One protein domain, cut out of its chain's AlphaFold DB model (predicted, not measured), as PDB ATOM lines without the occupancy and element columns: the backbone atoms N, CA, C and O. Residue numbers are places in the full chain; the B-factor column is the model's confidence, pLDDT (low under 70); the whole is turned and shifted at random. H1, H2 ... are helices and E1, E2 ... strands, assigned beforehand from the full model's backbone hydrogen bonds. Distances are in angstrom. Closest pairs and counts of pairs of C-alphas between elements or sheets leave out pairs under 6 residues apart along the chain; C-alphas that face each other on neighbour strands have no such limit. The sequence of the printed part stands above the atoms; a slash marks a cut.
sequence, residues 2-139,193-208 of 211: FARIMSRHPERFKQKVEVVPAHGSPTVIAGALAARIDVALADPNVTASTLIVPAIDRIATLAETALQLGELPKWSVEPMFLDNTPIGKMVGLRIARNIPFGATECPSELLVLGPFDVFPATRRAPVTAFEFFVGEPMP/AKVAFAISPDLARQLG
ATOM      1  N   PHE A   2      60.673  20.083  -4.904       41.28
ATOM      2  CA  PHE A   2      60.641  18.616  -4.760       41.28
ATOM      3  C   PHE A   2      59.280  17.954  -5.060       41.28
ATOM      4  O   PHE A   2      59.215  17.103  -5.936       41.28
ATOM      5  N   ALA A   3      58.180  18.405  -4.441       43.06
ATOM      6  CA  ALA A   3      56.836  17.874  -4.730       43.06
ATOM      7  C   ALA A   3      56.454  17.990  -6.221       43.06
ATOM      8  O   ALA A   3      55.847  17.089  -6.782       43.06
ATOM      9  N   ARG A   4      56.901  19.065  -6.886       40.12
ATOM     10  CA  ARG A   4      56.708  19.304  -8.327       40.12
ATOM     11  C   ARG A   4      57.578  18.399  -9.214       40.12
ATOM     12  O   ARG A   4      57.258  18.210 -10.378       40.12
ATOM     13  N   ILE A   5      58.696  17.890  -8.695       52.28
ATOM     14  CA  ILE A   5      59.542  16.899  -9.378       52.28
ATOM     15  C   ILE A   5      58.942  15.504  -9.194       52.28
ATOM     16  O   ILE A   5      58.829  14.776 -10.174       52.28
ATOM     17  N   MET A   6      58.489  15.164  -7.982       54.12
ATOM     18  CA  MET A   6      57.794  13.896  -7.734       54.12
ATOM     19  C   MET A   6      56.520  13.778  -8.567       54.12
ATOM     20  O   MET A   6      56.314  12.765  -9.216       54.12
ATOM     21  N   SER A   7      55.736  14.855  -8.672       57.97
ATOM     22  CA  SER A   7      54.536  14.873  -9.514       57.97
ATOM     23  C   SER A   7      54.824  14.763 -11.018       57.97
ATOM     24  O   SER A   7      53.906  14.519 -11.788       57.97
ATOM     25  N   ARG A   8      56.065  15.016 -11.464       63.19
ATOM     26  CA  ARG A   8      56.479  14.912 -12.878       63.19
ATOM     27  C   ARG A   8      57.080  13.554 -13.233       63.19
ATOM     28  O   ARG A   8      57.101  13.223 -14.412       63.19
ATOM     29  N   HIS A   9      57.579  12.823 -12.239       68.12
ATOM     30  CA  HIS A   9      58.207  11.511 -12.401       68.12
ATOM     31  C   HIS A   9      57.775  10.553 -11.279       68.12
ATOM     32  O   HIS A   9      58.636  10.062 -10.541       68.12
ATOM     33  N   PRO A  10      56.464  10.337 -11.068       66.94
ATOM     34  CA  PRO A  10      55.965   9.547  -9.943       66.94
ATOM     35  C   PRO A  10      56.552   8.126  -9.930       66.94
ATOM     36  O   PRO A  10      56.967   7.639  -8.879       66.94
ATOM     37  N   GLU A  11      56.733   7.515 -11.102       71.62
ATOM     38  CA  GLU A  11      57.343   6.196 -11.287       71.62
ATOM     39  C   GLU A  11      58.781   6.115 -10.757       71.62
ATOM     40  O   GLU A  11      59.169   5.124 -10.137       71.62
ATOM     41  N   ARG A  12      59.568   7.189 -10.911       68.12
ATOM     42  CA  ARG A  12      60.953   7.249 -10.421       68.12
ATOM     43  C   ARG A  12      61.029   7.236  -8.894       68.12
ATOM     44  O   ARG A  12      62.062   6.879  -8.334       68.12
ATOM     45  N   PHE A  13      59.945   7.627  -8.232       68.88
ATOM     46  CA  PHE A  13      59.830   7.671  -6.778       68.88
ATOM     47  C   PHE A  13      58.882   6.601  -6.240       68.88
ATOM     48  O   PHE A  13      58.446   6.720  -5.096       68.88
ATOM     49  N   LYS A  14      58.565   5.576  -7.052       80.12
ATOM     50  CA  LYS A  14      57.660   4.482  -6.674       80.12
ATOM     51  C   LYS A  14      56.301   4.998  -6.175       80.12
ATOM     52  O   LYS A  14      55.697   4.443  -5.258       80.12
ATOM     53  N   GLN A  15      55.843   6.110  -6.747       80.25
ATOM     54  CA  GLN A  15      54.544   6.701  -6.463       80.25
ATOM     55  C   GLN A  15      53.559   6.275  -7.534       80.25
ATOM     56  O   GLN A  15      53.834   6.367  -8.730       80.25
ATOM     57  N   LYS A  16      52.389   5.846  -7.090       85.94
ATOM     58  CA  LYS A  16      51.281   5.488  -7.957       85.94
ATOM     59  C   LYS A  16      50.168   6.502  -7.757       85.94
ATOM     60  O   LYS A  16      49.764   6.755  -6.631       85.94
ATOM     61  N   VAL A  17      49.696   7.105  -8.841       87.44
ATOM     62  CA  VAL A  17      48.558   8.028  -8.813       87.44
ATOM     63  C   VAL A  17      47.466   7.429  -9.676       87.44
ATOM     64  O   VAL A  17      47.693   7.149 -10.852       87.44
ATOM     65  N   GLU A  18      46.291   7.221  -9.100       89.44
ATOM     66  CA  GLU A  18      45.156   6.621  -9.793       89.44
ATOM     67  C   GLU A  18      43.873   7.377  -9.480       89.44
ATOM     68  O   GLU A  18      43.672   7.876  -8.376       89.44
ATOM     69  N   VAL A  19      42.974   7.425 -10.459       89.81
ATOM     70  CA  VAL A  19      41.600   7.868 -10.235       89.81
ATOM     71  C   VAL A  19      40.774   6.651  -9.846       89.81
ATOM     72  O   VAL A  19      40.800   5.634 -10.539       89.81
ATOM     73  N   VAL A  20      40.028   6.755  -8.751       89.94
ATOM     74  CA  VAL A  20      39.039   5.759  -8.344       89.94
ATOM     75  C   VAL A  20      37.736   6.103  -9.065       89.94
ATOM     76  O   VAL A  20      37.096   7.092  -8.712       89.94
ATOM     77  N   PRO A  21      37.309   5.314 -10.069       77.19
ATOM     78  CA  PRO A  21      36.116   5.616 -10.863       77.19
ATOM     79  C   PRO A  21      34.810   5.297 -10.114       77.19
ATOM     80  O   PRO A  21      33.752   5.181 -10.729       77.19
ATOM     81  N   ALA A  22      34.873   5.079  -8.798       74.94
ATOM     82  CA  ALA A  22      33.715   4.714  -8.004       74.94
ATOM     83  C   ALA A  22      32.773   5.916  -7.886       74.94
ATOM     84  O   ALA A  22      33.105   6.933  -7.278       74.94
ATOM     85  N   HIS A  23      31.584   5.762  -8.457       75.31
ATOM     86  CA  HIS A  23      30.433   6.621  -8.229       75.31
ATOM     87  C   HIS A  23      29.414   5.830  -7.405       75.31
ATOM     88  O   HIS A  23      29.265   4.624  -7.610       75.31
ATOM     89  N   GLY A  24      28.705   6.484  -6.485       80.12
ATOM     90  CA  GLY A  24      27.663   5.833  -5.690       80.12
ATOM     91  C   GLY A  24      27.778   6.117  -4.198       80.12
ATOM     92  O   GLY A  24      28.239   7.184  -3.798       80.12
ATOM     93  N   SER A  25      27.303   5.177  -3.380       94.25
ATOM     94  CA  SER A  25      27.247   5.339  -1.927       94.25
ATOM     95  C   SER A  25      28.643   5.320  -1.277       94.25
ATOM     96  O   SER A  25      29.567   4.705  -1.822       94.25
ATOM     97  N   PRO A  26      28.797   5.922  -0.081       95.75
ATOM     98  CA  PRO A  26      30.042   5.884   0.692       95.75
ATOM     99  C   PRO A  26      30.636   4.480   0.863       95.75
ATOM    100  O   PRO A  26      31.846   4.305   0.755       95.75
ATOM    101  N   THR A  27      29.794   3.459   1.042       96.31
ATOM    102  CA  THR A  27      30.214   2.052   1.154       96.31
ATOM    103  C   THR A  27      30.904   1.545  -0.116       96.31
ATOM    104  O   THR A  27      31.942   0.890  -0.040       96.31
ATOM    105  N   VAL A  28      30.365   1.869  -1.299       95.75
ATOM    106  CA  VAL A  28      30.962   1.468  -2.586       95.75
ATOM    107  C   VAL A  28      32.313   2.152  -2.781       95.75
ATOM    108  O   VAL A  28      33.276   1.515  -3.208       95.75
ATOM    109  N   ILE A  29      32.401   3.438  -2.432       95.81
ATOM    110  CA  ILE A  29      33.646   4.202  -2.539       95.81
ATOM    111  C   ILE A  29      34.701   3.658  -1.564       95.81
ATOM    112  O   ILE A  29      35.842   3.444  -1.973       95.81
ATOM    113  N   ALA A  30      34.329   3.369  -0.313       96.31
ATOM    114  CA  ALA A  30      35.223   2.790   0.690       96.31
ATOM    115  C   ALA A  30      35.774   1.424   0.251       96.31
ATOM    116  O   ALA A  30      36.985   1.203   0.300       96.31
ATOM    117  N   GLY A  31      34.915   0.541  -0.269       96.19
ATOM    118  CA  GLY A  31      35.343  -0.748  -0.820       96.19
ATOM    119  C   GLY A  31      36.303  -0.596  -2.005       96.19
ATOM    120  O   GLY A  31      37.314  -1.295  -2.083       96.19
ATOM    121  N   ALA A  32      36.040   0.361  -2.903       95.38
ATOM    122  CA  ALA A  32      36.925   0.646  -4.030       95.38
ATOM    123  C   ALA A  32      38.287   1.203  -3.581       95.38
ATOM    124  O   ALA A  32      39.316   0.797  -4.120       95.38
ATOM    125  N   LEU A  33      38.310   2.096  -2.586       94.81
ATOM    126  CA  LEU A  33      39.539   2.599  -1.968       94.81
ATOM    127  C   LEU A  33      40.354   1.456  -1.353       94.81
ATOM    128  O   LEU A  33      41.533   1.307  -1.677       94.81
ATOM    129  N   ALA A  34      39.723   0.620  -0.526       95.38
ATOM    130  CA  ALA A  34      40.382  -0.508   0.125       95.38
ATOM    131  C   ALA A  34      41.001  -1.475  -0.892       95.38
ATOM    132  O   ALA A  34      42.192  -1.774  -0.793       95.38
ATOM    133  N   ALA A  35      40.244  -1.868  -1.920       94.75
ATOM    134  CA  ALA A  35      40.724  -2.766  -2.967       94.75
ATOM    135  C   ALA A  35      41.908  -2.177  -3.754       94.75
ATOM    136  O   ALA A  35      42.848  -2.886  -4.109       94.75
ATOM    137  N   ARG A  36      41.902  -0.865  -4.025       94.62
ATOM    138  CA  ARG A  36      43.016  -0.198  -4.721       94.62
ATOM    139  C   ARG A  36      44.274  -0.139  -3.864       94.62
ATOM    140  O   ARG A  36      45.369  -0.347  -4.385       94.62
ATOM    141  N   ILE A  37      44.123   0.094  -2.563       92.75
ATOM    142  CA  ILE A  37      45.237   0.021  -1.617       92.75
ATOM    143  C   ILE A  37      45.763  -1.413  -1.486       92.75
ATOM    144  O   ILE A  37      46.976  -1.583  -1.458       92.75
ATOM    145  N   ASP A  38      44.907  -2.440  -1.495       93.38
ATOM    146  CA  ASP A  38      45.342  -3.847  -1.498       93.38
ATOM    147  C   ASP A  38      46.220  -4.176  -2.706       93.38
ATOM    148  O   ASP A  38      47.289  -4.767  -2.563       93.38
ATOM    149  N   VAL A  39      45.798  -3.743  -3.898       93.75
ATOM    150  CA  VAL A  39      46.583  -3.915  -5.127       93.75
ATOM    151  C   VAL A  39      47.925  -3.192  -5.024       93.75
ATOM    152  O   VAL A  39      48.939  -3.724  -5.465       93.75
ATOM    153  N   ALA A  40      47.947  -1.990  -4.447       91.38
ATOM    154  CA  ALA A  40      49.172  -1.216  -4.294       91.38
ATOM    155  C   ALA A  40      50.125  -1.817  -3.241       91.38
ATOM    156  O   ALA A  40      51.328  -1.813  -3.462       91.38
ATOM    157  N   LEU A  41      49.597  -2.389  -2.152       89.25
ATOM    158  CA  LEU A  41      50.370  -3.118  -1.133       89.25
ATOM    159  C   LEU A  41      51.016  -4.395  -1.678       89.25
ATOM    160  O   LEU A  41      52.068  -4.811  -1.203       89.25
ATOM    161  N   ALA A  42      50.378  -5.036  -2.658       90.81
ATOM    162  CA  ALA A  42      50.909  -6.231  -3.302       90.81
ATOM    163  C   ALA A  42      52.003  -5.928  -4.347       90.81
ATOM    164  O   ALA A  42      52.655  -6.859  -4.820       90.81
ATOM    165  N   ASP A  43      52.207  -4.659  -4.722       90.19
ATOM    166  CA  ASP A  43      53.184  -4.259  -5.737       90.19
ATOM    167  C   ASP A  43      54.487  -3.745  -5.089       90.19
ATOM    168  O   ASP A  43      54.527  -2.618  -4.590       90.19
ATOM    169  N   PRO A  44      55.602  -4.500  -5.150       85.00
ATOM    170  CA  PRO A  44      56.877  -4.092  -4.546       85.00
ATOM    171  C   PRO A  44      57.515  -2.858  -5.216       85.00
ATOM    172  O   PRO A  44      58.513  -2.308  -4.728       85.00
ATOM    173  N   ASN A  45      56.972  -2.412  -6.351       85.19
ATOM    174  CA  ASN A  45      57.415  -1.206  -7.043       85.19
ATOM    175  C   ASN A  45      56.658   0.048  -6.604       85.19
ATOM    176  O   ASN A  45      56.991   1.133  -7.076       85.19
ATOM    177  N   VAL A  46      55.683  -0.075  -5.700       85.50
ATOM    178  CA  VAL A  46      54.914   1.050  -5.171       85.50
ATOM    179  C   VAL A  46      55.233   1.226  -3.691       85.50
ATOM    180  O   VAL A  46      55.096   0.318  -2.885       85.50
ATOM    181  N   THR A  47      55.660   2.425  -3.316       80.56
ATOM    182  CA  THR A  47      55.894   2.800  -1.912       80.56
ATOM    183  C   THR A  47      54.832   3.766  -1.404       80.56
ATOM    184  O   THR A  47      54.582   3.838  -0.204       80.56
ATOM    185  N   ALA A  48      54.184   4.501  -2.309       82.69
ATOM    186  CA  ALA A  48      53.090   5.406  -1.987       82.69
ATOM    187  C   ALA A  48      52.025   5.382  -3.082       82.69
ATOM    188  O   ALA A  48      52.347   5.311  -4.269       82.69
ATOM    189  N   SER A  49      50.765   5.486  -2.676       87.38
ATOM    190  CA  SER A  49      49.610   5.554  -3.559       87.38
ATOM    191  C   SER A  49      48.801   6.818  -3.278       87.38
ATOM    192  O   SER A  49      48.520   7.150  -2.127       87.38
ATOM    193  N   THR A  50      48.423   7.525  -4.335       89.00
ATOM    194  CA  THR A  50      47.480   8.639  -4.300       89.00
ATOM    195  C   THR A  50      46.240   8.244  -5.081       89.00
ATOM    196  O   THR A  50      46.282   8.092  -6.302       89.00
ATOM    197  N   LEU A  51      45.129   8.095  -4.372       91.75
ATOM    198  CA  LEU A  51      43.835   7.746  -4.935       91.75
ATOM    199  C   LEU A  51      42.977   9.004  -5.040       91.75
ATOM    200  O   LEU A  51      42.526   9.551  -4.036       91.75
ATOM    201  N   ILE A  52      42.765   9.481  -6.262       91.31
ATOM    202  CA  ILE A  52      41.909  10.629  -6.560       91.31
ATOM    203  C   ILE A  52      40.466  10.132  -6.634       91.31
ATOM    204  O   ILE A  52      40.169   9.217  -7.400       91.31
ATOM    205  N   VAL A  53      39.562  10.749  -5.875       93.00
ATOM    206  CA  VAL A  53      38.151  10.346  -5.786       93.00
ATOM    207  C   VAL A  53      37.253  11.547  -6.095       93.00
ATOM    208  O   VAL A  53      36.731  12.185  -5.181       93.00
ATOM    209  N   PRO A  54      37.044  11.880  -7.383       89.25
ATOM    210  CA  PRO A  54      36.267  13.060  -7.767       89.25
ATOM    211  C   PRO A  54      34.807  13.016  -7.304       89.25
ATOM    212  O   PRO A  54      34.180  14.059  -7.175       89.25
ATOM    213  N   ALA A  55      34.268  11.819  -7.052       90.75
ATOM    214  CA  ALA A  55      32.896  11.628  -6.591       90.75
ATOM    215  C   ALA A  55      32.645  12.131  -5.157       90.75
ATOM    216  O   ALA A  55      31.492  12.300  -4.773       90.75
ATOM    217  N   ILE A  56      33.698  12.363  -4.362       92.62
ATOM    218  CA  ILE A  56      33.575  12.956  -3.028       92.62
ATOM    219  C   ILE A  56      33.760  14.469  -3.153       92.62
ATOM    220  O   ILE A  56      34.881  14.976  -3.146       92.62
ATOM    221  N   ASP A  57      32.655  15.194  -3.238       90.31
ATOM    222  CA  ASP A  57      32.610  16.658  -3.357       90.31
ATOM    223  C   ASP A  57      32.083  17.356  -2.093       90.31
ATOM    224  O   ASP A  57      32.108  18.582  -1.986       90.31
ATOM    225  N   ARG A  58      31.643  16.575  -1.101       91.00
ATOM    226  CA  ARG A  58      31.100  17.053   0.172       91.00
ATOM    227  C   ARG A  58      31.824  16.415   1.348       91.00
ATOM    228  O   ARG A  58      32.068  15.210   1.367       91.00
ATOM    229  N   ILE A  59      32.074  17.224   2.376       89.31
ATOM    230  CA  ILE A  59      32.735  16.789   3.613       89.31
ATOM    231  C   ILE A  59      31.946  15.687   4.343       89.31
ATOM    232  O   ILE A  59      32.546  14.788   4.919       89.31
ATOM    233  N   ALA A  60      30.610  15.706   4.256       92.25
ATOM    234  CA  ALA A  60      29.753  14.654   4.808       92.25
ATOM    235  C   ALA A  60      29.980  13.308   4.107       92.25
ATOM    236  O   ALA A  60      30.216  12.305   4.768       92.25
ATOM    237  N   THR A  61      30.022  13.298   2.771       94.00
ATOM    238  CA  THR A  61      30.310  12.084   1.994       94.00
ATOM    239  C   THR A  61      31.723  11.567   2.260       94.00
ATOM    240  O   THR A  61      31.929  10.356   2.327       94.00
ATOM    241  N   LEU A  62      32.696  12.462   2.463       93.31
ATOM    242  CA  LEU A  62      34.043  12.084   2.892       93.31
ATOM    243  C   LEU A  62      34.026  11.402   4.270       93.31
ATOM    244  O   LEU A  62      34.625  10.341   4.428       93.31
ATOM    245  N   ALA A  63      33.324  11.986   5.243       93.12
ATOM    246  CA  ALA A  63      33.188  11.447   6.594       93.12
ATOM    247  C   ALA A  63      32.502  10.078   6.611       93.12
ATOM    248  O   ALA A  63      33.039   9.134   7.182       93.12
ATOM    249  N   GLU A  64      31.378   9.938   5.912       96.19
ATOM    250  CA  GLU A  64      30.690   8.656   5.747       96.19
ATOM    251  C   GLU A  64      31.605   7.618   5.089       96.19
ATOM    252  O   GLU A  64      31.687   6.488   5.557       96.19
ATOM    253  N   THR A  65      32.345   7.995   4.038       96.44
ATOM    254  CA  THR A  65      33.268   7.078   3.347       96.44
ATOM    255  C   THR A  65      34.386   6.625   4.278       96.44
ATOM    256  O   THR A  65      34.739   5.449   4.277       96.44
ATOM    257  N   ALA A  66      34.928   7.533   5.092       95.00
ATOM    258  CA  ALA A  66      35.927   7.199   6.097       95.00
ATOM    259  C   ALA A  66      35.366   6.212   7.128       95.00
ATOM    260  O   ALA A  66      35.981   5.184   7.369       95.00
ATOM    261  N   LEU A  67      34.179   6.457   7.681       95.62
ATOM    262  CA  LEU A  67      33.567   5.531   8.641       95.62
ATOM    263  C   LEU A  67      33.327   4.147   8.020       95.62
ATOM    264  O   LEU A  67      33.699   3.143   8.614       95.62
ATOM    265  N   GLN A  68      32.822   4.087   6.783       97.00
ATOM    266  CA  GLN A  68      32.664   2.823   6.050       97.00
ATOM    267  C   GLN A  68      33.998   2.110   5.795       97.00
ATOM    268  O   GLN A  68      34.045   0.885   5.761       97.00
ATOM    269  N   LEU A  69      35.087   2.859   5.616       95.56
ATOM    270  CA  LEU A  69      36.430   2.302   5.490       95.56
ATOM    271  C   LEU A  69      36.894   1.665   6.806       95.56
ATOM    272  O   LEU A  69      37.534   0.621   6.759       95.56
ATOM    273  N   GLY A  70      36.532   2.241   7.958       95.25
ATOM    274  CA  GLY A  70      36.816   1.687   9.289       95.25
ATOM    275  C   GLY A  70      36.136   0.345   9.575       95.25
ATOM    276  O   GLY A  70      36.655  -0.436  10.363       95.25
ATOM    277  N   GLU A  71      35.036   0.036   8.885       96.00
ATOM    278  CA  GLU A  71      34.358  -1.268   8.967       96.00
ATOM    279  C   GLU A  71      35.075  -2.373   8.163       96.00
ATOM    280  O   GLU A  71      34.728  -3.552   8.255       96.00
ATOM    281  N   LEU A  72      36.068  -2.015   7.338       95.69
ATOM    282  CA  LEU A  72      36.804  -2.967   6.509       95.69
ATOM    283  C   LEU A  72      38.020  -3.542   7.255       95.69
ATOM    284  O   LEU A  72      38.692  -2.835   8.008       95.69
ATOM    285  N   PRO A  73      38.390  -4.817   7.011       92.38
ATOM    286  CA  PRO A  73      39.534  -5.430   7.679       92.38
ATOM    287  C   PRO A  73      40.830  -4.628   7.502       92.38
ATOM    288  O   PRO A  73      41.132  -4.161   6.404       92.38
ATOM    289  N   LYS A  74      41.642  -4.563   8.567       89.88
ATOM    290  CA  LYS A  74      42.950  -3.872   8.646       89.88
ATOM    291  C   LYS A  74      42.899  -2.345   8.659       89.88
ATOM    292  O   LYS A  74      43.956  -1.736   8.824       89.88
ATOM    293  N   TRP A  75      41.729  -1.739   8.493       93.44
ATOM    294  CA  TRP A  75      41.549  -0.299   8.620       93.44
ATOM    295  C   TRP A  75      41.157   0.064  10.054       93.44
ATOM    296  O   TRP A  75      40.476  -0.695  10.735       93.44
ATOM    297  N   SER A  76      41.614   1.225  10.511       91.50
ATOM    298  CA  SER A  76      41.184   1.860  11.754       91.50
ATOM    299  C   SER A  76      40.762   3.286  11.442       91.50
ATOM    300  O   SER A  76      41.489   4.017  10.758       91.50
ATOM    301  N   VAL A  77      39.591   3.675  11.938       92.38
ATOM    302  CA  VAL A  77      39.098   5.047  11.854       92.38
ATOM    303  C   VAL A  77      38.698   5.510  13.239       92.38
ATOM    304  O   VAL A  77      37.769   4.984  13.841       92.38
ATOM    305  N   GLU A  78      39.430   6.496  13.745       90.06
ATOM    306  CA  GLU A  78      39.319   6.954  15.126       90.06
ATOM    307  C   GLU A  78      38.915   8.434  15.141       90.06
ATOM    308  O   GLU A  78      39.670   9.283  14.642       90.06
ATOM    309  N   PRO A  79      37.734   8.773  15.685       87.56
ATOM    310  CA  PRO A  79      37.370  10.156  15.935       87.56
ATOM    311  C   PRO A  79      38.128  10.706  17.148       87.56
ATOM    312  O   PRO A  79      38.382  10.007  18.127       87.56
ATOM    313  N   MET A  80      38.480  11.987  17.099       84.50
ATOM    314  CA  MET A  80      39.137  12.694  18.195       84.50
ATOM    315  C   MET A  80      38.631  14.123  18.329       84.50
ATOM    316  O   MET A  80      38.500  14.844  17.340       84.50
ATOM    317  N   PHE A  81      38.393  14.563  19.563       81.00
ATOM    318  CA  PHE A  81      38.039  15.952  19.831       81.00
ATOM    319  C   PHE A  81      39.238  16.882  19.654       81.00
ATOM    320  O   PHE A  81      40.344  16.625  20.134       81.00
ATOM    321  N   LEU A  82      38.994  17.991  18.962       77.75
ATOM    322  CA  LEU A  82      39.946  19.066  18.731       77.75
ATOM    323  C   LEU A  82      39.381  20.344  19.365       77.75
ATOM    324  O   LEU A  82      38.636  21.093  18.732       77.75
ATOM    325  N   ASP A  83      39.735  20.585  20.629       69.25
ATOM    326  CA  ASP A  83      39.114  21.638  21.449       69.25
ATOM    327  C   ASP A  83      39.774  23.022  21.326       69.25
ATOM    328  O   ASP A  83      39.193  24.021  21.743       69.25
ATOM    329  N   ASN A  84      40.959  23.105  20.710       65.06
ATOM    330  CA  ASN A  84      41.778  24.324  20.633       65.06
ATOM    331  C   ASN A  84      42.112  24.718  19.186       65.06
ATOM    332  O   ASN A  84      43.269  24.988  18.857       65.06
ATOM    333  N   THR A  85      41.122  24.710  18.291       66.00
ATOM    334  CA  THR A  85      41.339  25.122  16.894       66.00
ATOM    335  C   THR A  85      40.928  26.586  16.678       66.00
ATOM    336  O   THR A  85      39.996  27.055  17.335       66.00
ATOM    337  N   PRO A  86      41.556  27.325  15.737       62.00
ATOM    338  CA  PRO A  86      41.203  28.724  15.455       62.00
ATOM    339  C   PRO A  86      39.748  28.950  15.018       62.00
ATOM    340  O   PRO A  86      39.277  30.082  15.017       62.00
ATOM    341  N   ILE A  87      39.053  27.884  14.617       66.81
ATOM    342  CA  ILE A  87      37.678  27.909  14.110       66.81
ATOM    343  C   ILE A  87      36.668  27.317  15.110       66.81
ATOM    344  O   ILE A  87      35.501  27.144  14.770       66.81
ATOM    345  N   GLY A  88      37.103  27.013  16.338       71.88
ATOM    346  CA  GLY A  88      36.273  26.435  17.395       71.88
ATOM    347  C   GLY A  88      36.481  24.934  17.594       71.88
ATOM    348  O   GLY A  88      37.515  24.374  17.225       71.88
ATOM    349  N   LYS A  89      35.504  24.278  18.226       79.31
ATOM    350  CA  LYS A  89      35.538  22.833  18.484       79.31
ATOM    351  C   LYS A  89      35.300  22.056  17.197       79.31
ATOM    352  O   LYS A  89      34.358  22.358  16.469       79.31
ATOM    353  N   MET A  90      36.116  21.038  16.958       81.12
ATOM    354  CA  MET A  90      36.020  20.163  15.789       81.12
ATOM    355  C   MET A  90      36.204  18.701  16.205       81.12
ATOM    356  O   MET A  90      36.776  18.422  17.257       81.12
ATOM    357  N   VAL A  91      35.770  17.772  15.356       82.44
ATOM    358  CA  VAL A  91      36.086  16.343  15.489       82.44
ATOM    359  C   VAL A  91      37.018  15.955  14.348       82.44
ATOM    360  O   VAL A  91      36.654  16.040  13.177       82.44
ATOM    361  N   GLY A  92      38.251  15.586  14.679       85.44
ATOM    362  CA  GLY A  92      39.218  15.037  13.740       85.44
ATOM    363  C   GLY A  92      38.955  13.557  13.497       85.44
ATOM    364  O   GLY A  92      38.668  12.830  14.437       85.44
ATOM    365  N   LEU A  93      39.087  13.105  12.254       85.12
ATOM    366  CA  LEU A  93      39.072  11.690  11.903       85.12
ATOM    367  C   LEU A  93      40.487  11.256  11.541       85.12
ATOM    368  O   LEU A  93      41.067  11.742  10.566       85.12
ATOM    369  N   ARG A  94      41.051  10.348  12.332       86.56
ATOM    370  CA  ARG A  94      42.272   9.619  11.995       86.56
ATOM    371  C   ARG A  94      41.887   8.420  11.144       86.56
ATOM    372  O   ARG A  94      41.001   7.672  11.534       86.56
ATOM    373  N   ILE A  95      42.554   8.230  10.011       89.12
ATOM    374  CA  ILE A  95      42.393   7.038   9.175       89.12
ATOM    375  C   ILE A  95      43.750   6.364   9.097       89.12
ATOM    376  O   ILE A  95      44.721   6.979   8.655       89.12
ATOM    377  N   ALA A  96      43.812   5.109   9.513       88.75
ATOM    378  CA  ALA A  96      45.017   4.307   9.463       88.75
ATOM    379  C   ALA A  96      44.722   2.918   8.912       88.75
ATOM    380  O   ALA A  96      43.591   2.432   8.939       88.75
ATOM    381  N   ARG A  97      45.767   2.265   8.424       87.38
ATOM    382  CA  ARG A  97      45.733   0.858   8.064       87.38
ATOM    383  C   ARG A  97      47.075   0.212   8.350       87.38
ATOM    384  O   ARG A  97      48.114   0.790   8.043       87.38
ATOM    385  N   ASN A  98      47.044  -1.010   8.866       82.69
ATOM    386  CA  ASN A  98      48.261  -1.789   9.053       82.69
ATOM    387  C   ASN A  98      48.827  -2.240   7.700       82.69
ATOM    388  O   ASN A  98      48.104  -2.790   6.857       82.69
ATOM    389  N   ILE A  99      50.121  -1.995   7.501       80.88
ATOM    390  CA  ILE A  99      50.878  -2.378   6.312       80.88
ATOM    391  C   ILE A  99      52.096  -3.229   6.703       80.88
ATOM    392  O   ILE A  99      52.663  -3.018   7.781       80.88
ATOM    393  N   PRO A 100      52.527  -4.166   5.842       75.94
ATOM    394  CA  PRO A 100      53.781  -4.887   6.038       75.94
ATOM    395  C   PRO A 100      54.993  -3.949   5.957       75.94
ATOM    396  O   PRO A 100      55.071  -3.096   5.072       75.94
ATOM    397  N   PHE A 101      55.958  -4.145   6.850       68.00
ATOM    398  CA  PHE A 101      57.234  -3.439   6.884       68.00
ATOM    399  C   PHE A 101      58.347  -4.392   7.330       68.00
ATOM    400  O   PHE A 101      58.460  -4.736   8.509       68.00
ATOM    401  N   GLY A 102      59.180  -4.851   6.393       70.12
ATOM    402  CA  GLY A 102      60.115  -5.937   6.658       70.12
ATOM    403  C   GLY A 102      59.400  -7.158   7.247       70.12
ATOM    404  O   GLY A 102      58.551  -7.769   6.602       70.12
ATOM    405  N   ALA A 103      59.746  -7.507   8.489       70.31
ATOM    406  CA  ALA A 103      59.164  -8.636   9.219       70.31
ATOM    407  C   ALA A 103      58.013  -8.254  10.175       70.31
ATOM    408  O   ALA A 103      57.500  -9.128  10.871       70.31
ATOM    409  N   THR A 104      57.620  -6.979  10.249       67.88
ATOM    410  CA  THR A 104      56.574  -6.489  11.164       67.88
ATOM    411  C   THR A 104      55.410  -5.854  10.402       67.88
ATOM    412  O   THR A 104      55.520  -5.534   9.221       67.88
ATOM    413  N   GLU A 105      54.264  -5.683  11.065       73.25
ATOM    414  CA  GLU A 105      53.200  -4.793  10.591       73.25
ATOM    415  C   GLU A 105      53.264  -3.474  11.360       73.25
ATOM    416  O   GLU A 105      53.585  -3.446  12.549       73.25
ATOM    417  N   CYS A 106      52.940  -2.377  10.687       68.62
ATOM    418  CA  CYS A 106      52.879  -1.054  11.297       68.62
ATOM    419  C   CYS A 106      51.684  -0.270  10.744       68.62
ATOM    420  O   CYS A 106      51.310  -0.461   9.582       68.62
ATOM    421  N   PRO A 107      51.070   0.614  11.541       74.19
ATOM    422  CA  PRO A 107      50.022   1.479  11.032       74.19
ATOM    423  C   PRO A 107      50.648   2.510  10.090       74.19
ATOM    424  O   PRO A 107      51.556   3.239  10.482       74.19
ATOM    425  N   SER A 108      50.153   2.590   8.860       78.94
ATOM    426  CA  SER A 108      50.318   3.767   8.011       78.94
ATOM    427  C   SER A 108      49.061   4.607   8.136       78.94
ATOM    428  O   SER A 108      47.951   4.079   8.073       78.94
ATOM    429  N   GLU A 109      49.209   5.916   8.287       80.56
ATOM    430  CA  GLU A 109      48.070   6.826   8.242       80.56
ATOM    431  C   GLU A 109      47.766   7.223   6.801       80.56
ATOM    432  O   GLU A 109      48.603   7.129   5.900       80.56
ATOM    433  N   LEU A 110      46.537   7.655   6.580       83.25
ATOM    434  CA  LEU A 110      46.080   8.198   5.319       83.25
ATOM    435  C   LEU A 110      45.963   9.715   5.454       83.25
ATOM    436  O   LEU A 110      45.367  10.224   6.403       83.25
ATOM    437  N   LEU A 111      46.486  10.448   4.474       82.38
ATOM    438  CA  LEU A 111      46.258  11.886   4.349       82.38
ATOM    439  C   LEU A 111      45.116  12.141   3.380       82.38
ATOM    440  O   LEU A 111      45.099  11.594   2.277       82.38
ATOM    441  N   VAL A 112      44.202  13.024   3.768       82.75
ATOM    442  CA  VAL A 112      43.128  13.470   2.885       82.75
ATOM    443  C   VAL A 112      43.399  14.891   2.412       82.75
ATOM    444  O   VAL A 112      43.723  15.796   3.186       82.75
ATOM    445  N   LEU A 113      43.251  15.073   1.108       84.12
ATOM    446  CA  LEU A 113      43.210  16.360   0.443       84.12
ATOM    447  C   LEU A 113      41.815  16.557  -0.132       84.12
ATOM    448  O   LEU A 113      41.162  15.587  -0.509       84.12
ATOM    449  N   GLY A 114      41.367  17.802  -0.237       82.06
ATOM    450  CA  GLY A 114      40.089  18.084  -0.879       82.06
ATOM    451  C   GLY A 114      39.792  19.568  -1.034       82.06
ATOM    452  O   GLY A 114      40.543  20.407  -0.522       82.06
ATOM    453  N   PRO A 115      38.689  19.904  -1.721       80.06
ATOM    454  CA  PRO A 115      38.273  21.282  -1.977       80.06
ATOM    455  C   PRO A 115      37.560  21.916  -0.771       80.06
ATOM    456  O   PRO A 115      36.817  22.881  -0.920       80.06
ATOM    457  N   PHE A 116      37.743  21.361   0.428       81.19
ATOM    458  CA  PHE A 116      36.990  21.742   1.613       81.19
ATOM    459  C   PHE A 116      37.677  22.887   2.358       81.19
ATOM    460  O   PHE A 116      38.844  22.794   2.738       81.19
ATOM    461  N   ASP A 117      36.931  23.955   2.629       65.56
ATOM    462  CA  ASP A 117      37.440  25.136   3.339       65.56
ATOM    463  C   ASP A 117      37.476  24.974   4.872       65.56
ATOM    464  O   ASP A 117      37.944  25.868   5.575       65.56
ATOM    465  N   VAL A 118      36.996  23.842   5.398       56.97
ATOM    466  CA  VAL A 118      36.567  23.707   6.802       56.97
ATOM    467  C   VAL A 118      37.701  23.496   7.811       56.97
ATOM    468  O   VAL A 118      37.428  23.530   9.004       56.97
ATOM    469  N   PHE A 119      38.959  23.286   7.398       58.50
ATOM    470  CA  PHE A 119      40.054  23.105   8.361       58.50
ATOM    471  C   PHE A 119      41.412  23.629   7.864       58.50
ATOM    472  O   PHE A 119      41.848  23.236   6.780       58.50
ATOM    473  N   PRO A 120      42.151  24.432   8.662       51.53
ATOM    474  CA  PRO A 120      43.493  24.907   8.306       51.53
ATOM    475  C   PRO A 120      44.522  23.792   8.070       51.53
ATOM    476  O   PRO A 120      45.539  24.033   7.420       51.53
ATOM    477  N   ALA A 121      44.291  22.588   8.609       48.28
ATOM    478  CA  ALA A 121      45.205  21.456   8.446       48.28
ATOM    479  C   ALA A 121      44.787  20.454   7.355       48.28
ATOM    480  O   ALA A 121      45.606  19.612   6.989       48.28
ATOM    481  N   THR A 122      43.570  20.540   6.800       55.75
ATOM    482  CA  THR A 122      43.216  19.745   5.614       55.75
ATOM    483  C   THR A 122      43.903  20.377   4.413       55.75
ATOM    484  O   THR A 122      43.740  21.565   4.126       55.75
ATOM    485  N   ARG A 123      44.733  19.599   3.714       65.69
ATOM    486  CA  ARG A 123      45.466  20.117   2.558       65.69
ATOM    487  C   ARG A 123      44.475  20.426   1.441       65.69
ATOM    488  O   ARG A 123      43.802  19.532   0.933       65.69
ATOM    489  N   ARG A 124      44.404  21.696   1.049       70.00
ATOM    490  CA  ARG A 124      43.534  22.131  -0.044       70.00
ATOM    491  C   ARG A 124      43.991  21.521  -1.365       70.00
ATOM    492  O   ARG A 124      45.165  21.617  -1.726       70.00
ATOM    493  N   ALA A 125      43.045  20.948  -2.092       75.88
ATOM    494  CA  ALA A 125      43.227  20.433  -3.440       75.88
ATOM    495  C   ALA A 125      41.953  20.684  -4.262       75.88
ATOM    496  O   ALA A 125      40.873  20.779  -3.687       75.88
ATOM    497  N   PRO A 126      42.040  20.788  -5.600       77.62
ATOM    498  CA  PRO A 126      40.861  21.005  -6.444       77.62
ATOM    499  C   PRO A 126      39.904  19.802  -6.475       77.62
ATOM    500  O   PRO A 126      38.769  19.934  -6.917       77.62
ATOM    501  N   VAL A 127      40.368  18.631  -6.035       84.31
ATOM    502  CA  VAL A 127      39.619  17.372  -5.989       84.31
ATOM    503  C   VAL A 127      39.963  16.629  -4.704       84.31
ATOM    504  O   VAL A 127      41.050  16.822  -4.154       84.31
ATOM    505  N   THR A 128      39.057  15.768  -4.244       89.56
ATOM    506  CA  THR A 128      39.335  14.900  -3.099       89.56
ATOM    507  C   THR A 128      40.347  13.827  -3.486       89.56
ATOM    508  O   THR A 128      40.201  13.166  -4.517       89.56
ATOM    509  N   ALA A 129      41.381  13.655  -2.669       88.56
ATOM    510  CA  ALA A 129      42.406  12.642  -2.865       88.56
ATOM    511  C   ALA A 129      42.861  12.054  -1.529       88.56
ATOM    512  O   ALA A 129      42.915  12.747  -0.514       88.56
ATOM    513  N   PHE A 130      43.214  10.775  -1.563       88.38
ATOM    514  CA  PHE A 130      43.718  10.011  -0.434       88.38
ATOM    515  C   PHE A 130      45.171   9.645  -0.734       88.38
ATOM    516  O   PHE A 130      45.440   8.919  -1.688       88.38
ATOM    517  N   GLU A 131      46.111  10.164   0.047       86.50
ATOM    518  CA  GLU A 131      47.527   9.803  -0.035       86.50
ATOM    519  C   GLU A 131      47.849   8.791   1.066       86.50
ATOM    520  O   GLU A 131      47.596   9.040   2.245       86.50
ATOM    521  N   PHE A 132      48.420   7.652   0.685       84.25
ATOM    522  CA  PHE A 132      48.685   6.535   1.583       84.25
ATOM    523  C   PHE A 132      50.015   5.859   1.243       84.25
ATOM    524  O   PHE A 132      50.388   5.764   0.072       84.25
ATOM    525  N   PHE A 133      50.739   5.373   2.249       80.81
ATOM    526  CA  PHE A 133      51.969   4.610   2.037       80.81
ATOM    527  C   PHE A 133      51.666   3.120   2.052       80.81
ATOM    528  O   PHE A 133      50.901   2.638   2.877       80.81
ATOM    529  N   VAL A 134      52.233   2.401   1.090       82.75
ATOM    530  CA  VAL A 134      51.871   1.004   0.787       82.75
ATOM    531  C   VAL A 134      53.089   0.098   0.651       82.75
ATOM    532  O   VAL A 134      52.984  -1.010   0.147       82.75
ATOM    533  N   GLY A 135      54.259   0.559   1.079       74.50
ATOM    534  CA  GLY A 135      55.478  -0.228   0.984       74.50
ATOM    535  C   GLY A 135      56.606   0.357   1.811       74.50
ATOM    536  O   GLY A 135      56.451   1.378   2.487       74.50
ATOM    537  N   GLU A 136      57.763  -0.293   1.735       69.50
ATOM    538  CA  GLU A 136      58.942   0.145   2.469       69.50
ATOM    539  C   GLU A 136      59.424   1.522   1.968       69.50
ATOM    540  O   GLU A 136      59.541   1.747   0.758       69.50
ATOM    541  N   PRO A 137      59.730   2.468   2.872       63.19
ATOM    542  CA  PRO A 137      60.325   3.746   2.530       63.19
ATOM    543  C   PRO A 137      61.610   3.539   1.745       63.19
ATOM    544  O   PRO A 137      62.395   2.632   2.023       63.19
ATOM    545  N   MET A 138      61.874   4.439   0.800       62.66
ATOM    546  CA  MET A 138      63.160   4.438   0.114       62.66
ATOM    547  C   MET A 138      64.307   4.536   1.140       62.66
ATOM    548  O   MET A 138      64.210   5.304   2.095       62.66
ATOM    549  N   PRO A 139      65.421   3.812   0.951       60.12
ATOM    550  CA  PRO A 139      66.528   3.844   1.905       60.12
ATOM    551  C   PRO A 139      67.217   5.217   1.975       60.12
ATOM    552  O   PRO A 139      67.786   5.566   3.007       60.12
ATOM    553  N   ALA A 193      49.772  15.907  11.318       44.12
ATOM    554  CA  ALA A 193      48.406  15.704  11.792       44.12
ATOM    555  C   ALA A 193      48.104  14.209  11.901       44.12
ATOM    556  O   ALA A 193      47.934  13.557  10.881       44.12
ATOM    557  N   LYS A 194      47.913  13.726  13.139       56.34
ATOM    558  CA  LYS A 194      47.218  12.466  13.477       56.34
ATOM    559  C   LYS A 194      45.758  12.439  12.973       56.34
ATOM    560  O   LYS A 194      44.986  11.569  13.345       56.34
ATOM    561  N   VAL A 195      45.352  13.452  12.211       63.22
ATOM    562  CA  VAL A 195      44.002  13.754  11.751       63.22
ATOM    563  C   VAL A 195      44.078  13.835  10.234       63.22
ATOM    564  O   VAL A 195      44.765  14.704   9.696       63.22
ATOM    565  N   ALA A 196      43.363  12.950   9.550       75.38
ATOM    566  CA  ALA A 196      43.270  12.954   8.098       75.38
ATOM    567  C   ALA A 196      42.462  14.169   7.607       75.38
ATOM    568  O   ALA A 196      42.858  14.849   6.660       75.38
ATOM    569  N   PHE A 197      41.352  14.471   8.285       82.06
ATOM    570  CA  PHE A 197      40.540  15.681   8.122       82.06
ATOM    571  C   PHE A 197      39.652  15.892   9.356       82.06
ATOM    572  O   PHE A 197      39.533  15.000  10.192       82.06
ATOM    573  N   ALA A 198      39.030  17.065   9.474       84.44
ATOM    574  CA  ALA A 198      38.126  17.382  10.576       84.44
ATOM    575  C   ALA A 198      36.722  17.751  10.081       84.44
ATOM    576  O   ALA A 198      36.558  18.298   8.988       84.44
ATOM    577  N   ILE A 199      35.724  17.469  10.914       85.25
ATOM    578  CA  ILE A 199      34.309  17.779  10.703       85.25
ATOM    579  C   ILE A 199      33.748  18.587  11.875       85.25
ATOM    580  O   ILE A 199      34.342  18.636  12.956       85.25
ATOM    581  N   SER A 200      32.607  19.245  11.658       87.06
ATOM    582  CA  SER A 200      31.916  19.949  12.739       87.06
ATOM    583  C   SER A 200      31.353  18.955  13.767       87.06
ATOM    584  O   SER A 200      30.994  17.834  13.395       87.06
ATOM    585  N   PRO A 201      31.201  19.360  15.042       86.12
ATOM    586  CA  PRO A 201      30.576  18.520  16.062       86.12
ATOM    587  C   PRO A 201      29.158  18.072  15.692       86.12
ATOM    588  O   PRO A 201      28.786  16.936  15.955       86.12
ATOM    589  N   ASP A 202      28.369  18.924  15.029       90.00
ATOM    590  CA  ASP A 202      27.011  18.557  14.610       90.00
ATOM    591  C   ASP A 202      27.003  17.445  13.558       90.00
ATOM    592  O   ASP A 202      26.189  16.528  13.651       90.00
ATOM    593  N   LEU A 203      27.926  17.491  12.591       90.25
ATOM    594  CA  LEU A 203      28.074  16.417  11.612       90.25
ATOM    595  C   LEU A 203      28.584  15.135  12.284       90.25
ATOM    596  O   LEU A 203      28.064  14.061  12.002       90.25
ATOM    597  N   ALA A 204      29.540  15.235  13.211       89.25
ATOM    598  CA  ALA A 204      30.017  14.077  13.968       89.25
ATOM    599  C   ALA A 204      28.885  13.394  14.754       89.25
ATOM    600  O   ALA A 204      28.745  12.173  14.718       89.25
ATOM    601  N   ARG A 205      28.015  14.188  15.388       93.25
ATOM    602  CA  ARG A 205      26.851  13.703  16.139       93.25
ATOM    603  C   ARG A 205      25.817  13.030  15.235       93.25
ATOM    604  O   ARG A 205      25.298  11.974  15.584       93.25
ATOM    605  N   GLN A 206      25.552  13.597  14.054       94.00
ATOM    606  CA  GLN A 206      24.675  12.986  13.041       94.00
ATOM    607  C   GLN A 206      25.200  11.635  12.548       94.00
ATOM    608  O   GLN A 206      24.414  10.727  12.293       94.00
ATOM    609  N   LEU A 207      26.521  11.510  12.424       92.44
ATOM    610  CA  LEU A 207      27.191  10.297  11.963       92.44
ATOM    611  C   LEU A 207      27.467   9.284  13.085       92.44
ATOM    612  O   LEU A 207      27.978   8.204  12.807       92.44
ATOM    613  N   GLY A 208      27.140   9.614  14.341       91.00
ATOM    614  CA  GLY A 208      27.388   8.745  15.492       91.00
ATOM    615  C   GLY A 208      28.874   8.555  15.824       91.00
ATOM    616  O   GLY A 208      29.230   7.538  16.407       91.00
TER     617      GLY A 208
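AT A GLANCE: This is residues 2 to 139 and 193 to 208 of the 211 residues of an uncharacterized protein of Rhodospirillaceae bacterium (UniProt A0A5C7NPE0). One strongly twisted sheet of seven strands forms a long wall, with H3, H4 and H5 over one face and no named helix over the other. The small helices H1 and H2 lie at one end of the wall, beyond the start of E1, and the long strands E3, E4 and E5 reach from end to end as a twisted ribbon. The printed part has 154 residues, with five named helices and seven named strands in the order H1 H2 E1 H3 E2 H4 E3 E4 E5 E6 E7 H5. The branched sheet is mixed: E1 and E2 are parallel, and E2 and E6, E6 and E5, E5 and E4, E4 and E3, and E4 and E7 are antiparallel. The class is mixed, helices and strands; the whole is compact, with a radius of gyration of the C-alphas of 15.3 A and spans of 42 by 33 by 31 A.

IN THESE COORDINATES: H1, residues 2 to 6, begins at C-alpha 2 (60.641, 18.616, -4.760), and H2 is residues 10 to 13. E1 is residues 15 to 19, H3 residues 26 to 41, 22.3 A long, and E2 residues 48 to 52. H4 is residues 59 to 70, 16.6 A. E3, residues 75 to 85, 26.7 A, bends by 55 degrees at residue 82. E4 is residues 88 to 101, 38.0 A, and E5 residues 104 to 114, 31.9 A. E6 is residues 129 to 133 and E7 residues 197 to 199. H5, residues 201 to 206, ends at C-alpha 206 (24.675, 12.986, 13.041).

HOW THE PARTS SIT: E3 to E6 form a meander, each strand the antiparallel neighbour of the one before; N 80 and O 92 of the hairpin E3 and E4 are 2.8 A apart. E4 has E3 on one side, and E5 and E7 on the other, with N 99 and O 106 at 2.8 A and N 93 and O 197 at 2.8 A. E5 pairs with E6 through N 111 and O 131, 2.9 A, and E6 with E2 through N 49 and O 132, 2.8 A. E1, H3 and E2 make a strand-helix-strand unit, two parallel strands with a helix between, its crossover right-handed; N 16 and O 48 are 2.9 A apart. H3, H4 and H5 are on the same face of the sheet. H3 and H4 touch at a steep tilt of 57 degrees, the same way, their closest C-alphas those of Pro 26 and Thr 65, 4.3 A. H4 lies over E4 and E7 at a height of 8.2 A over the sheet; H5, over E4 at 9.9 A, stands up from the sheet. H2 only grazes the sheet, and H1 is not on it. In H1, H3, H4 and H5 every O i to N i+4 pair is within hydrogen-bond range; H2 is too short for one.

THE WHOLE: The C-alphas of Pro 139 and Gln 206 are the two farthest apart, 44.3 A. Residues 140 to 192 are not printed, and C-alphas 139 and 193 are 23.8 A apart across this cut. The link E5 to E6, residues 115 to 128, is long. The mean pLDDT of the printed part is 81.2; 33 residues are under 70, among them residues 2 to 10, 83 to 87, 117 to 123, 136 to 139 and 193 to 195.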